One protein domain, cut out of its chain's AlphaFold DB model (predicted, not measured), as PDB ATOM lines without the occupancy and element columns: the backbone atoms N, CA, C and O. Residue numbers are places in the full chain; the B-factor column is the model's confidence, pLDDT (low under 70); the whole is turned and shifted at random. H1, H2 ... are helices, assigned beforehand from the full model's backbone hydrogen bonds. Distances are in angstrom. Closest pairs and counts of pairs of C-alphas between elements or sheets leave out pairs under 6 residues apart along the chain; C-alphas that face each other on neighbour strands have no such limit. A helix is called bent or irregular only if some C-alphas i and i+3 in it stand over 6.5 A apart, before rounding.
ATOM      1  N   GLU A 283     400.635 451.120 374.631       91.44
ATOM      2  CA  GLU A 283     400.863 450.068 375.637       91.44
ATOM      3  C   GLU A 283     402.346 449.987 376.026       91.44
ATOM      4  O   GLU A 283     402.704 449.992 377.204       91.44
ATOM      5  N   GLU A 284     403.226 450.006 375.023       92.50
ATOM      6  CA  GLU A 284     404.673 449.939 375.213       92.50
ATOM      7  C   GLU A 284     405.201 451.160 375.975       92.50
ATOM      8  O   GLU A 284     406.091 451.034 376.816       92.50
ATOM      9  N   SER A 285     404.638 452.336 375.698       94.44
ATOM     10  CA  SER A 285     404.972 453.596 376.358       94.44
ATOM     11  C   SER A 285     404.611 453.560 377.834       94.44
ATOM     12  O   SER A 285     405.413 453.998 378.661       94.44
ATOM     13  N   PHE A 286     403.433 453.025 378.167       95.75
ATOM     14  CA  PHE A 286     402.995 452.893 379.555       95.75
ATOM     15  C   PHE A 286     403.893 451.929 380.324       95.75
ATOM     16  O   PHE A 286     404.391 452.272 381.395       95.75
ATOM     17  N   GLU A 287     404.170 450.753 379.760       94.19
ATOM     18  CA  GLU A 287     405.071 449.777 380.376       94.19
ATOM     19  C   GLU A 287     406.487 450.334 380.578       94.19
ATOM     20  O   GLU A 287     407.070 450.176 381.654       94.19
ATOM     21  N   PHE A 288     407.039 451.021 379.572       93.62
ATOM     22  CA  PHE A 288     408.343 451.675 379.674       93.62
ATOM     23  C   PHE A 288     408.360 452.730 380.787       93.62
ATOM     24  O   PHE A 288     409.261 452.738 381.631       93.62
ATOM     25  N   PHE A 289     407.346 453.596 380.811       95.50
ATOM     26  CA  PHE A 289     407.181 454.632 381.825       95.50
ATOM     27  C   PHE A 289     407.083 454.036 383.234       95.50
ATOM     28  O   PHE A 289     407.797 454.477 384.136       95.50
ATOM     29  N   MET A 290     406.256 453.003 383.414       94.25
ATOM     30  CA  MET A 290     406.072 452.337 384.702       94.25
ATOM     31  C   MET A 290     407.369 451.718 385.206       94.25
ATOM     32  O   MET A 290     407.718 451.925 386.365       94.25
ATOM     33  N   ARG A 291     408.143 451.056 384.336       90.94
ATOM     34  CA  ARG A 291     409.465 450.534 384.714       90.94
ATOM     35  C   ARG A 291     410.386 451.648 385.193       90.94
ATOM     36  O   ARG A 291     410.989 451.499 386.252       90.94
ATOM     37  N   GLY A 292     410.479 452.766 384.471       90.56
ATOM     38  CA  GLY A 292     411.283 453.917 384.902       90.56
ATOM     39  C   GLY A 292     410.808 454.510 386.233       90.56
ATOM     40  O   GLY A 292     411.616 454.950 387.050       90.56
ATOM     41  N   LEU A 293     409.497 454.482 386.477       91.56
ATOM     42  CA  LEU A 293     408.880 455.015 387.685       91.56
ATOM     43  C   LEU A 293     409.166 454.132 388.910       91.56
ATOM     44  O   LEU A 293     409.535 454.661 389.962       91.56
ATOM     45  N   THR A 294     409.012 452.809 388.784       89.69
ATOM     46  CA  THR A 294     409.021 451.858 389.908       89.69
ATOM     47  C   THR A 294     410.368 451.184 390.150       89.69
ATOM     48  O   THR A 294     410.691 450.916 391.307       89.69
ATOM     49  N   SER A 295     411.179 450.943 389.109       86.69
ATOM     50  CA  SER A 295     412.447 450.188 389.218       86.69
ATOM     51  C   SER A 295     413.392 450.706 390.307       86.69
ATOM     52  O   SER A 295     413.931 449.876 391.042       86.69
ATOM     53  N   PRO A 296     413.575 452.034 390.499       86.88
ATOM     54  CA  PRO A 296     414.435 452.558 391.565       86.88
ATOM     55  C   PRO A 296     414.030 452.119 392.981       86.88
ATOM     56  O   PRO A 296     414.847 452.166 393.899       86.88
ATOM     57  N   TRP A 297     412.780 451.688 393.164       84.50
ATOM     58  CA  TRP A 297     412.191 451.372 394.464       84.50
ATOM     59  C   TRP A 297     411.963 449.881 394.696       84.50
ATOM     60  O   TRP A 297     411.742 449.497 395.840       84.50
ATOM     61  N   GLU A 298     412.047 449.032 393.668       84.31
ATOM     62  CA  GLU A 298     411.723 447.599 393.779       84.31
ATOM     63  C   GLU A 298     412.540 446.872 394.852       84.31
ATOM     64  O   GLU A 298     412.021 445.992 395.536       84.31
ATOM     65  N   TYR A 299     413.808 447.258 395.022       81.81
ATOM     66  CA  TYR A 299     414.680 446.701 396.057       81.81
ATOM     67  C   TYR A 299     414.204 447.054 397.476       81.81
ATOM     68  O   TYR A 299     414.284 446.231 398.385       81.81
ATOM     69  N   TYR A 300     413.704 448.275 397.665       80.56
ATOM     70  CA  TYR A 300     413.300 448.803 398.970       80.56
ATOM     71  C   TYR A 300     411.847 448.460 399.317       80.56
ATOM     72  O   TYR A 300     411.504 448.319 400.488       80.56
ATOM     73  N   CYS A 301     410.995 448.321 398.303       78.19
ATOM     74  CA  CYS A 301     409.576 448.040 398.441       78.19
ATOM     75  C   CYS A 301     409.119 447.122 397.296       78.19
ATOM     76  O   CYS A 301     408.664 447.613 396.264       78.19
ATOM     77  N   PRO A 302     409.199 445.788 397.450       79.44
ATOM     78  CA  PRO A 302     408.792 444.852 396.400       79.44
ATOM     79  C   PRO A 302     407.332 445.014 395.949       79.44
ATOM     80  O   PRO A 302     407.027 444.786 394.781       79.44
ATOM     81  N   SER A 303     406.443 445.467 396.844       79.06
ATOM     82  CA  SER A 303     405.033 445.747 396.534       79.06
ATOM     83  C   SER A 303     404.826 446.993 395.666       79.06
ATOM     84  O   SER A 303     403.709 447.242 395.227       79.06
ATOM     85  N   VAL A 304     405.872 447.781 395.376       81.56
ATOM     86  CA  VAL A 304     405.785 448.892 394.409       81.56
ATOM     87  C   VAL A 304     405.431 448.395 393.002       81.56
ATOM     88  O   VAL A 304     404.908 449.159 392.200       81.56
ATOM     89  N   LYS A 305     405.665 447.108 392.709       79.00
ATOM     90  CA  LYS A 305     405.245 446.451 391.461       79.00
ATOM     91  C   LYS A 305     403.731 446.392 391.297       79.00
ATOM     92  O   LYS A 305     403.247 446.396 390.173       79.00
ATOM     93  N   ASP A 306     403.007 446.373 392.412       82.00
ATOM     94  CA  ASP A 306     401.546 446.334 392.438       82.00
ATOM     95  C   ASP A 306     400.936 447.749 392.417       82.00
ATOM     96  O   ASP A 306     399.717 447.907 392.506       82.00
ATOM     97  N   TYR A 307     401.768 448.796 392.325       84.25
ATOM     98  CA  TYR A 307     401.300 450.173 392.247       84.25
ATOM     99  C   TYR A 307     400.533 450.412 390.943       84.25
ATOM    100  O   TYR A 307     401.055 450.239 389.840       84.25
ATOM    101  N   VAL A 308     399.292 450.875 391.083       88.69
ATOM    102  CA  VAL A 308     398.433 451.241 389.958       88.69
ATOM    103  C   VAL A 308     398.568 452.737 389.715       88.69
ATOM    104  O   VAL A 308     398.108 453.549 390.515       88.69
ATOM    105  N   PHE A 309     399.196 453.105 388.601       91.94
ATOM    106  CA  PHE A 309     399.322 454.507 388.213       91.94
ATOM    107  C   PHE A 309     397.962 455.080 387.774       91.94
ATOM    108  O   PHE A 309     397.189 454.377 387.114       91.94
ATOM    109  N   PRO A 310     397.640 456.349 388.087       93.25
ATOM    110  CA  PRO A 310     396.339 456.918 387.746       93.25
ATOM    111  C   PRO A 310     396.164 457.060 386.239       93.25
ATOM    112  O   PRO A 310     396.866 457.839 385.592       93.25
ATOM    113  N   GLN A 311     395.156 456.375 385.699       94.19
ATOM    114  CA  GLN A 311     394.864 456.369 384.265       94.19
ATOM    115  C   GLN A 311     394.683 457.783 383.691       94.19
ATOM    116  O   GLN A 311     395.272 458.115 382.671       94.19
ATOM    117  N   ALA A 312     393.938 458.653 384.382       95.19
ATOM    118  CA  ALA A 312     393.708 460.022 383.920       95.19
ATOM    119  C   ALA A 312     394.998 460.864 383.864       95.19
ATOM    120  O   ALA A 312     395.147 461.708 382.985       95.19
ATOM    121  N   LEU A 313     395.936 460.642 384.795       95.94
ATOM    122  CA  LEU A 313     397.234 461.321 384.768       95.94
ATOM    123  C   LEU A 313     398.119 460.753 383.654       95.94
ATOM    124  O   LEU A 313     398.832 461.509 383.001       95.94
ATOM    125  N   TRP A 314     398.056 459.441 383.411       96.88
ATOM    126  CA  TRP A 314     398.774 458.817 382.304       96.88
ATOM    127  C   TRP A 314     398.293 459.343 380.952       96.88
ATOM    128  O   TRP A 314     399.119 459.738 380.138       96.88
ATOM    129  N   GLU A 315     396.981 459.415 380.731       96.88
ATOM    130  CA  GLU A 315     396.400 459.966 379.501       96.88
ATOM    131  C   GLU A 315     396.846 461.414 379.261       96.88
ATOM    132  O   GLU A 315     397.176 461.784 378.133       96.88
ATOM    133  N   GLU A 316     396.930 462.219 380.324       96.31
ATOM    134  CA  GLU A 316     397.442 463.590 380.257       96.31
ATOM    135  C   GLU A 316     398.935 463.628 379.882       96.31
ATOM    136  O   GLU A 316     399.334 464.379 378.986       96.31
ATOM    137  N   ILE A 317     399.758 462.798 380.534       97.00
ATOM    138  CA  ILE A 317     401.196 462.688 380.258       97.00
ATOM    139  C   ILE A 317     401.418 462.221 378.823       97.00
ATOM    140  O   ILE A 317     402.068 462.921 378.045       97.00
ATOM    141  N   HIS A 318     400.862 461.068 378.456       96.50
ATOM    142  CA  HIS A 318     401.046 460.441 377.154       96.50
ATOM    143  C   HIS A 318     400.493 461.310 376.022       96.50
ATOM    144  O   HIS A 318     401.170 461.506 375.015       96.50
ATOM    145  N   GLY A 319     399.327 461.935 376.212       95.31
ATOM    146  CA  GLY A 319     398.767 462.881 375.245       95.31
ATOM    147  C   GLY A 319     399.663 464.099 374.985       95.31
ATOM    148  O   GLY A 319     399.585 464.709 373.913       95.31
ATOM    149  N   TYR A 320     400.538 464.454 375.930       95.56
ATOM    150  CA  TYR A 320     401.491 465.551 375.775       95.56
ATOM    151  C   TYR A 320     402.871 465.104 375.276       95.56
ATOM    152  O   TYR A 320     403.440 465.768 374.410       95.56
ATOM    153  N   VAL A 321     403.430 464.011 375.806       94.25
ATOM    154  CA  VAL A 321     404.810 463.571 375.506       94.25
ATOM    155  C   VAL A 321     404.906 462.521 374.399       94.25
ATOM    156  O   VAL A 321     405.958 462.421 373.764       94.25
ATOM    157  N   GLY A 322     403.825 461.784 374.132       93.81
ATOM    158  CA  GLY A 322     403.786 460.643 373.213       93.81
ATOM    159  C   GLY A 322     404.695 459.485 373.640       93.81
ATOM    160  O   GLY A 322     405.157 459.420 374.779       93.81
ATOM    161  N   GLY A 323     405.027 458.604 372.695       93.00
ATOM    162  CA  GLY A 323     405.875 457.426 372.926       93.00
ATOM    163  C   GLY A 323     407.386 457.679 372.938       93.00
ATOM    164  O   GLY A 323     408.188 456.782 372.665       93.00
ATOM    165  N   ARG A 324     407.814 458.916 373.204       91.50
ATOM    166  CA  ARG A 324     409.222 459.320 373.132       91.50
ATOM    167  C   ARG A 324     410.005 458.813 374.346       91.50
ATOM    168  O   ARG A 324     409.944 459.431 375.409       91.50
ATOM    169  N   MET A 325     410.814 457.765 374.172       91.38
ATOM    170  CA  MET A 325     411.503 457.069 375.276       91.38
ATOM    171  C   MET A 325     412.224 458.003 376.263       91.38
ATOM    172  O   MET A 325     411.934 457.961 377.452       91.38
ATOM    173  N   LEU A 326     413.114 458.903 375.820       90.06
ATOM    174  CA  LEU A 326     413.827 459.774 376.778       90.06
ATOM    175  C   LEU A 326     412.911 460.782 377.486       90.06
ATOM    176  O   LEU A 326     413.204 461.189 378.607       90.06
ATOM    177  N   LEU A 327     411.833 461.239 376.841       92.25
ATOM    178  CA  LEU A 327     410.884 462.133 377.509       92.25
ATOM    179  C   LEU A 327     410.098 461.364 378.568       92.25
ATOM    180  O   LEU A 327     409.991 461.855 379.688       92.25
ATOM    181  N   LEU A 328     409.630 460.155 378.245       95.06
ATOM    182  CA  LEU A 328     408.980 459.259 379.202       95.06
ATOM    183  C   LEU A 328     409.900 458.950 380.387       95.06
ATOM    184  O   LEU A 328     409.474 459.108 381.527       95.06
ATOM    185  N   ASP A 329     411.167 458.616 380.133       92.62
ATOM    186  CA  ASP A 329     412.179 458.367 381.169       92.62
ATOM    187  C   ASP A 329     412.382 459.593 382.073       92.62
ATOM    188  O   ASP A 329     412.367 459.490 383.297       92.62
ATOM    189  N   ARG A 330     412.475 460.798 381.495       91.75
ATOM    190  CA  ARG A 330     412.602 462.044 382.270       91.75
ATOM    191  C   ARG A 330     411.373 462.340 383.120       91.75
ATOM    192  O   ARG A 330     411.525 462.827 384.242       91.75
ATOM    193  N   VAL A 331     410.171 462.102 382.595       95.44
ATOM    194  CA  VAL A 331     408.931 462.282 383.361       95.44
ATOM    195  C   VAL A 331     408.879 461.253 384.484       95.44
ATOM    196  O   VAL A 331     408.701 461.639 385.638       95.44
ATOM    197  N   ALA A 332     409.132 459.978 384.184       94.88
ATOM    198  CA  ALA A 332     409.198 458.907 385.171       94.88
ATOM    199  C   ALA A 332     410.206 459.241 386.279       94.88
ATOM    200  O   ALA A 332     409.842 459.250 387.449       94.88
ATOM    201  N   ALA A 333     411.427 459.653 385.932       92.19
ATOM    202  CA  ALA A 333     412.457 460.047 386.890       92.19
ATOM    203  C   ALA A 333     412.057 461.254 387.760       92.19
ATOM    204  O   ALA A 333     412.461 461.341 388.920       92.19
ATOM    205  N   LYS A 334     411.260 462.193 387.232       93.88
ATOM    206  CA  LYS A 334     410.733 463.333 388.005       93.88
ATOM    207  C   LYS A 334     409.610 462.936 388.954       93.88
ATOM    208  O   LYS A 334     409.495 463.545 390.015       93.88
ATOM    209  N   LEU A 335     408.785 461.963 388.574       94.69
ATOM    210  CA  LEU A 335     407.647 461.508 389.373       94.69
ATOM    211  C   LEU A 335     408.029 460.415 390.377       94.69
ATOM    212  O   LEU A 335     407.433 460.329 391.445       94.69
ATOM    213  N   SER A 336     409.058 459.628 390.065       91.94
ATOM    214  CA  SER A 336     409.528 458.483 390.845       91.94
ATOM    215  C   SER A 336     409.777 458.805 392.330       91.94
ATOM    216  O   SER A 336     409.318 458.031 393.167       91.94
ATOM    217  N   PRO A 337     410.374 459.954 392.723       90.31
ATOM    218  CA  PRO A 337     410.542 460.322 394.133       90.31
ATOM    219  C   PRO A 337     409.255 460.363 394.962       90.31
ATOM    220  O   PRO A 337     409.318 460.137 396.168       90.31
ATOM    221  N   HIS A 338     408.095 460.608 394.349       89.75
ATOM    222  CA  HIS A 338     406.815 460.644 395.066       89.75
ATOM    223  C   HIS A 338     406.351 459.255 395.506       89.75
ATOM    224  O   HIS A 338     405.632 459.128 396.493       89.75
ATOM    225  N   LEU A 339     406.837 458.188 394.857       85.62
ATOM    226  CA  LEU A 339     406.615 456.822 395.337       85.62
ATOM    227  C   LEU A 339     407.346 456.546 396.656       85.62
ATOM    228  O   LEU A 339     406.886 455.722 397.443       85.62
ATOM    229  N   ALA A 340     408.422 457.277 396.967       77.81
ATOM    230  CA  ALA A 340     409.096 457.142 398.256       77.81
ATOM    231  C   ALA A 340     408.206 457.553 399.435       77.81
ATOM    232  O   ALA A 340     408.303 456.970 400.516       77.81
ATOM    233  N   CYS A 341     407.288 458.501 399.226       72.25
ATOM    234  CA  CYS A 341     406.330 458.937 400.243       72.25
ATOM    235  C   CYS A 341     405.369 457.810 400.671       72.25
ATOM    236  O   CYS A 341     404.926 457.784 401.826       72.25
ATOM    237  N   LEU A 342     405.106 456.835 399.788       71.38
ATOM    238  CA  LEU A 342     404.327 455.635 400.115       71.38
ATOM    239  C   LEU A 342     405.068 454.713 401.098       71.38
ATOM    240  O   LEU A 342     404.422 454.008 401.867       71.38
ATOM    241  N   MET A 343     406.405 454.750 401.130       67.88
ATOM    242  CA  MET A 343     407.229 453.817 401.911       67.88
ATOM    243  C   MET A 343     407.462 454.250 403.368       67.88
ATOM    244  O   MET A 343     407.630 453.410 404.247       67.88
ATOM    245  N   VAL A 344     407.485 455.556 403.657       61.31
ATOM    246  CA  VAL A 344     408.060 456.081 404.918       61.31
ATOM    247  C   VAL A 344     407.144 455.929 406.140       61.31
ATOM    248  O   VAL A 344     407.587 456.112 407.270       61.31
ATOM    249  N   LYS A 345     405.853 455.612 405.986       51.50
ATOM    250  CA  LYS A 345     404.972 455.474 407.161       51.50
ATOM    251  C   LYS A 345     403.891 454.443 406.855       51.50
ATOM    252  O   LYS A 345     403.128 454.678 405.927       51.50
ATOM    253  N   GLY A 346     403.839 453.349 407.621       54.06
ATOM    254  CA  GLY A 346     402.940 452.192 407.458       54.06
ATOM    255  C   GLY A 346     401.439 452.484 407.605       54.06
ATOM    256  O   GLY A 346     400.764 451.867 408.422       54.06
ATOM    257  N   ALA A 347     400.936 453.450 406.843       53.81
ATOM    258  CA  ALA A 347     399.533 453.795 406.694       53.81
ATOM    259  C   ALA A 347     398.926 453.049 405.495       53.81
ATOM    260  O   ALA A 347     399.647 452.576 404.616       53.81
ATOM    261  N   ASP A 348     397.596 452.964 405.468       63.38
ATOM    262  CA  ASP A 348     396.822 452.342 404.392       63.38
ATOM    263  C   ASP A 348     397.221 452.928 403.022       63.38
ATOM    264  O   ASP A 348     397.085 454.133 402.775       63.38
ATOM    265  N   MET A 349     397.723 452.066 402.129       61.59
ATOM    266  CA  MET A 349     398.158 452.429 400.775       61.59
ATOM    267  C   MET A 349     397.076 453.198 400.002       61.59
ATOM    268  O   MET A 349     397.404 454.041 399.167       61.59
ATOM    269  N   LYS A 350     395.789 452.953 400.288       65.38
ATOM    270  CA  LYS A 350     394.678 453.593 399.570       65.38
ATOM    271  C   LYS A 350     394.527 455.081 399.866       65.38
ATOM    272  O   LYS A 350     394.191 455.840 398.959       65.38
ATOM    273  N   GLU A 351     394.741 455.511 401.108       64.81
ATOM    274  CA  GLU A 351     394.561 456.920 401.491       64.81
ATOM    275  C   GLU A 351     395.715 457.780 400.962       64.81
ATOM    276  O   GLU A 351     395.490 458.854 400.404       64.81
ATOM    277  N   ARG A 352     396.942 457.248 401.013       69.81
ATOM    278  CA  ARG A 352     398.140 457.927 400.499       69.81
ATOM    279  C   ARG A 352     398.274 457.946 398.995       69.81
ATOM    280  O   ARG A 352     398.940 458.842 398.486       69.81
ATOM    281  N   SER A 353     397.632 457.011 398.294       73.25
ATOM    282  CA  SER A 353     397.576 457.055 396.833       73.25
ATOM    283  C   SER A 353     397.085 458.428 396.382       73.25
ATOM    284  O   SER A 353     397.768 459.089 395.620       73.25
ATOM    285  N   LYS A 354     396.005 458.957 396.972       81.25
ATOM    286  CA  LYS A 354     395.443 460.257 396.569       81.25
ATOM    287  C   LYS A 354     396.383 461.445 396.792       81.25
ATOM    288  O   LYS A 354     396.417 462.349 395.960       81.25
ATOM    289  N   GLU A 355     397.116 461.469 397.904       84.31
ATOM    290  CA  GLU A 355     398.085 462.538 398.189       84.31
ATOM    291  C   GLU A 355     399.260 462.480 397.207       84.31
ATOM    292  O   GLU A 355     399.586 463.481 396.570       84.31
ATOM    293  N   VAL A 356     399.824 461.287 397.004       85.94
ATOM    294  CA  VAL A 356     400.921 461.052 396.055       85.94
ATOM    295  C   VAL A 356     400.498 461.378 394.626       85.94
ATOM    296  O   VAL A 356     401.250 462.001 393.883       85.94
ATOM    297  N   GLU A 357     399.271 461.035 394.242       89.38
ATOM    298  CA  GLU A 357     398.693 461.392 392.947       89.38
ATOM    299  C   GLU A 357     398.589 462.908 392.754       89.38
ATOM    300  O   GLU A 357     398.924 463.420 391.683       89.38
ATOM    301  N   ALA A 358     398.160 463.642 393.784       91.44
ATOM    302  CA  ALA A 358     398.089 465.099 393.738       91.44
ATOM    303  C   ALA A 358     399.486 465.733 393.604       91.44
ATOM    304  O   ALA A 358     399.672 466.640 392.788       91.44
ATOM    305  N   GLU A 359     400.479 465.226 394.340       93.00
ATOM    306  CA  GLU A 359     401.879 465.675 394.268       93.00
ATOM    307  C   GLU A 359     402.522 465.367 392.906       93.00
ATOM    308  O   GLU A 359     403.185 466.225 392.302       93.00
ATOM    309  N   MET A 360     402.279 464.166 392.372       94.88
ATOM    310  CA  MET A 360     402.705 463.778 391.028       94.88
ATOM    311  C   MET A 360     402.075 464.685 389.977       94.88
ATOM    312  O   MET A 360     402.786 465.209 389.120       94.88
ATOM    313  N   LYS A 361     400.765 464.942 390.072       96.56
ATOM    314  CA  LYS A 361     400.060 465.844 389.157       96.56
ATOM    315  C   LYS A 361     400.611 467.267 389.220       96.56
ATOM    316  O   LYS A 361     400.821 467.890 388.183       96.56
ATOM    317  N   GLN A 362     400.904 467.785 390.412       96.44
ATOM    318  CA  GLN A 362     401.534 469.098 390.564       96.44
ATOM    319  C   GLN A 362     402.924 469.142 389.909       96.44
ATOM    320  O   GLN A 362     403.259 470.104 389.211       96.44
ATOM    321  N   THR A 363     403.725 468.095 390.106       96.62
ATOM    322  CA  THR A 363     405.070 467.980 389.523       96.62
ATOM    323  C   THR A 363     405.016 467.891 388.002       96.62
ATOM    324  O   THR A 363     405.780 468.574 387.316       96.62
ATOM    325  N   TRP A 364     404.080 467.101 387.477       97.06
ATOM    326  CA  TRP A 364     403.795 467.001 386.053       97.06
ATOM    327  C   TRP A 364     403.384 468.355 385.463       97.06
ATOM    328  O   TRP A 364     404.009 468.805 384.506       97.06
ATOM    329  N   ASN A 365     402.430 469.059 386.078       97.19
ATOM    330  CA  ASN A 365     401.986 470.380 385.623       97.19
ATOM    331  C   ASN A 365     403.142 471.384 385.539       97.19
ATOM    332  O   ASN A 365     403.281 472.098 384.547       97.19
ATOM    333  N   SER A 366     404.002 471.417 386.560       96.31
ATOM    334  CA  SER A 366     405.188 472.283 386.576       96.31
ATOM    335  C   SER A 366     406.152 471.951 385.431       96.31
ATOM    336  O   SER A 366     406.608 472.842 384.707       96.31
ATOM    337  N   PHE A 367     406.415 470.659 385.210       94.81
ATOM    338  CA  PHE A 367     407.255 470.198 384.108       94.81
ATOM    339  C   PHE A 367     406.660 470.548 382.737       94.81
ATOM    340  O   PHE A 367     407.368 471.077 381.881       94.81
ATOM    341  N   MET A 368     405.362 470.311 382.548       95.50
ATOM    342  CA  MET A 368     404.641 470.584 381.307       95.50
ATOM    343  C   MET A 368     404.631 472.079 380.969       95.50
ATOM    344  O   MET A 368     404.934 472.437 379.836       95.50
ATOM    345  N   VAL A 369     404.386 472.967 381.941       95.00
ATOM    346  CA  VAL A 369     404.448 474.428 381.731       95.00
ATOM    347  C   VAL A 369     405.844 474.874 381.291       95.00
ATOM    348  O   VAL A 369     405.972 475.661 380.349       95.00
ATOM    349  N   SER A 370     406.892 474.357 381.938       93.31
ATOM    350  CA  SER A 370     408.280 474.668 381.578       93.31
ATOM    351  C   SER A 370     408.614 474.207 380.156       93.31
ATOM    352  O   SER A 370     409.129 474.996 379.362       93.31
ATOM    353  N   LEU A 371     408.261 472.963 379.815       92.75
ATOM    354  CA  LEU A 371     408.501 472.389 378.492       92.75
ATOM    355  C   LEU A 371     407.722 473.137 377.400       92.75
ATOM    356  O   LEU A 371     408.302 473.509 376.380       92.75
ATOM    357  N   ARG A 372     406.438 473.422 377.640       94.69
ATOM    358  CA  ARG A 372     405.567 474.166 376.720       94.69
ATOM    359  C   ARG A 372     406.118 475.551 376.419       94.69
ATOM    360  O   ARG A 372     406.202 475.922 375.256       94.69
ATOM    361  N   SER A 373     406.524 476.295 377.448       92.75
ATOM    362  CA  SER A 373     407.087 477.641 377.290       92.75
ATOM    363  C   SER A 373     408.380 477.628 376.468       92.75
ATOM    364  O   SER A 373     408.537 478.423 375.542       92.75
ATOM    365  N   ALA A 374     409.288 476.688 376.756       91.81
ATOM    366  CA  ALA A 374     410.545 476.561 376.024       91.81
ATOM    367  C   ALA A 374     410.316 476.262 374.532       91.81
ATOM    368  O   ALA A 374     410.858 476.957 373.673       91.81
ATOM    369  N   LEU A 375     409.467 475.277 374.226       93.81
ATOM    370  CA  LEU A 375     409.184 474.868 372.849       93.81
ATOM    371  C   LEU A 375     408.350 475.892 372.084       93.81
ATOM    372  O   LEU A 375     408.575 476.098 370.897       93.81
ATOM    373  N   TYR A 376     407.422 476.571 372.755       95.19
ATOM    374  CA  TYR A 376     406.672 477.674 372.167       95.19
ATOM    375  C   TYR A 376     407.608 478.777 371.665       95.19
ATOM    376  O   TYR A 376     407.486 479.221 370.523       95.19
ATOM    377  N   ASN A 377     408.564 479.197 372.499       91.81
ATOM    378  CA  ASN A 377     409.524 480.229 372.121       91.81
ATOM    379  C   ASN A 377     410.401 479.780 370.949       91.81
ATOM    380  O   ASN A 377     410.654 480.583 370.057       91.81
ATOM    381  N   GLU A 378     410.813 478.510 370.919       91.44
ATOM    382  CA  GLU A 378     411.558 477.938 369.792       91.44
ATOM    383  C   GLU A 378     410.728 477.969 368.500       91.44
ATOM    384  O   GLU A 378     411.185 478.502 367.492       91.44
ATOM    385  N   MET A 379     409.480 477.494 368.536       94.06
ATOM    386  CA  MET A 379     408.593 477.493 367.367       94.06
ATOM    387  C   MET A 379     408.221 478.903 366.901       94.06
ATOM    388  O   MET A 379     408.022 479.129 365.706       94.06
ATOM    389  N   LEU A 380     408.170 479.882 367.803       93.88
ATOM    390  CA  LEU A 380     407.904 481.270 367.434       93.88
ATOM    391  C   LEU A 380     409.023 481.869 366.565       93.88
ATOM    392  O   LEU A 380     408.745 482.740 365.740       93.88
TER     393      LEU A 380
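This is residues 283 to 380 of the 495 residues of the protein "AAA domain-containing protein" of Selaginella moellendorffii (UniProt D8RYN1). One long helix, H6, runs along one side of a small body of shorter helices, and its last residues, 373 to 380, stick out past that body. H4 lies in the middle between H1 and H6, H5 folds back along the first part of H6 as a helical hairpin, H3 lies beside H6 without clearly touching it, and short H2 sits by the last residues of H1. The printed part has 98 residues with six named helices, H1 to H6 in order, and no named strand; the class is all helix. It is compact, with a radius of gyration of the C-alphas of 14.1 A, and spans 50 by 25 by 20 A, the free end of H6 adding to the length.

Find C-alpha 283 at (400.863, 450.068, 375.637); from there H1 runs through residues 283 to 297, 22.0 A long, and is irregular, with C-alphas 293 and 296 7.2 A apart. Next come H2, residues 302 to 306, and H3, residues 311 to 321, 15.1 A. H4, residues 325 to 335, is 15.3 A long, and H5 holds residues 337 to 343. H6 starts at C-alpha 349 (398.158, 452.429, 400.775) and runs 45.1 A to C-alpha 380 at (407.904, 481.270, 367.434).

Begin at H1, the hub, which touches three helices. It touches H4 at a steep tilt of 43 degrees, the same way; their closest C-alphas, of Leu 293 and Ala 332, are 4.6 A apart. With residues 294 to 297 alone it only just touches H2, with 3 pairs of C-alphas within 8 A, the closest those of Thr 294 and Val 304 at 6.3 A. H4 touches residues 360 to 364 of H6, closest at the C-alphas of Leu 335 and Met 360, 5.7 A. Look at His 338 and Val 356, the closest C-alphas of the hairpin H5 and H6, 6.0 A apart; the two run opposite ways at a shallow tilt of 1 degrees. H3 is close but not clearly touching H6, at 6.9 A between the C-alphas of Leu 313 and Lys 361. H1 and H6 are apart. Every O i to N i+4 pair is within hydrogen-bond range in H3 and H4, against 9 of 11 in H1, 26 of 28 in H6, 0 of 1 in H2 and 0 of 3 in H5; O i to N i+3 pairs are within range in 2 of 2 in H2 and 4 of 4 in H5.

The two C-alphas farthest apart, of Gly 346 and Leu 380, are 49.7 A apart. The printed part has no cut, and its five links are tight. Look for low confidence at residues 343 to 352, which are under 70 in pLDDT; the mean of the printed part is 87.7.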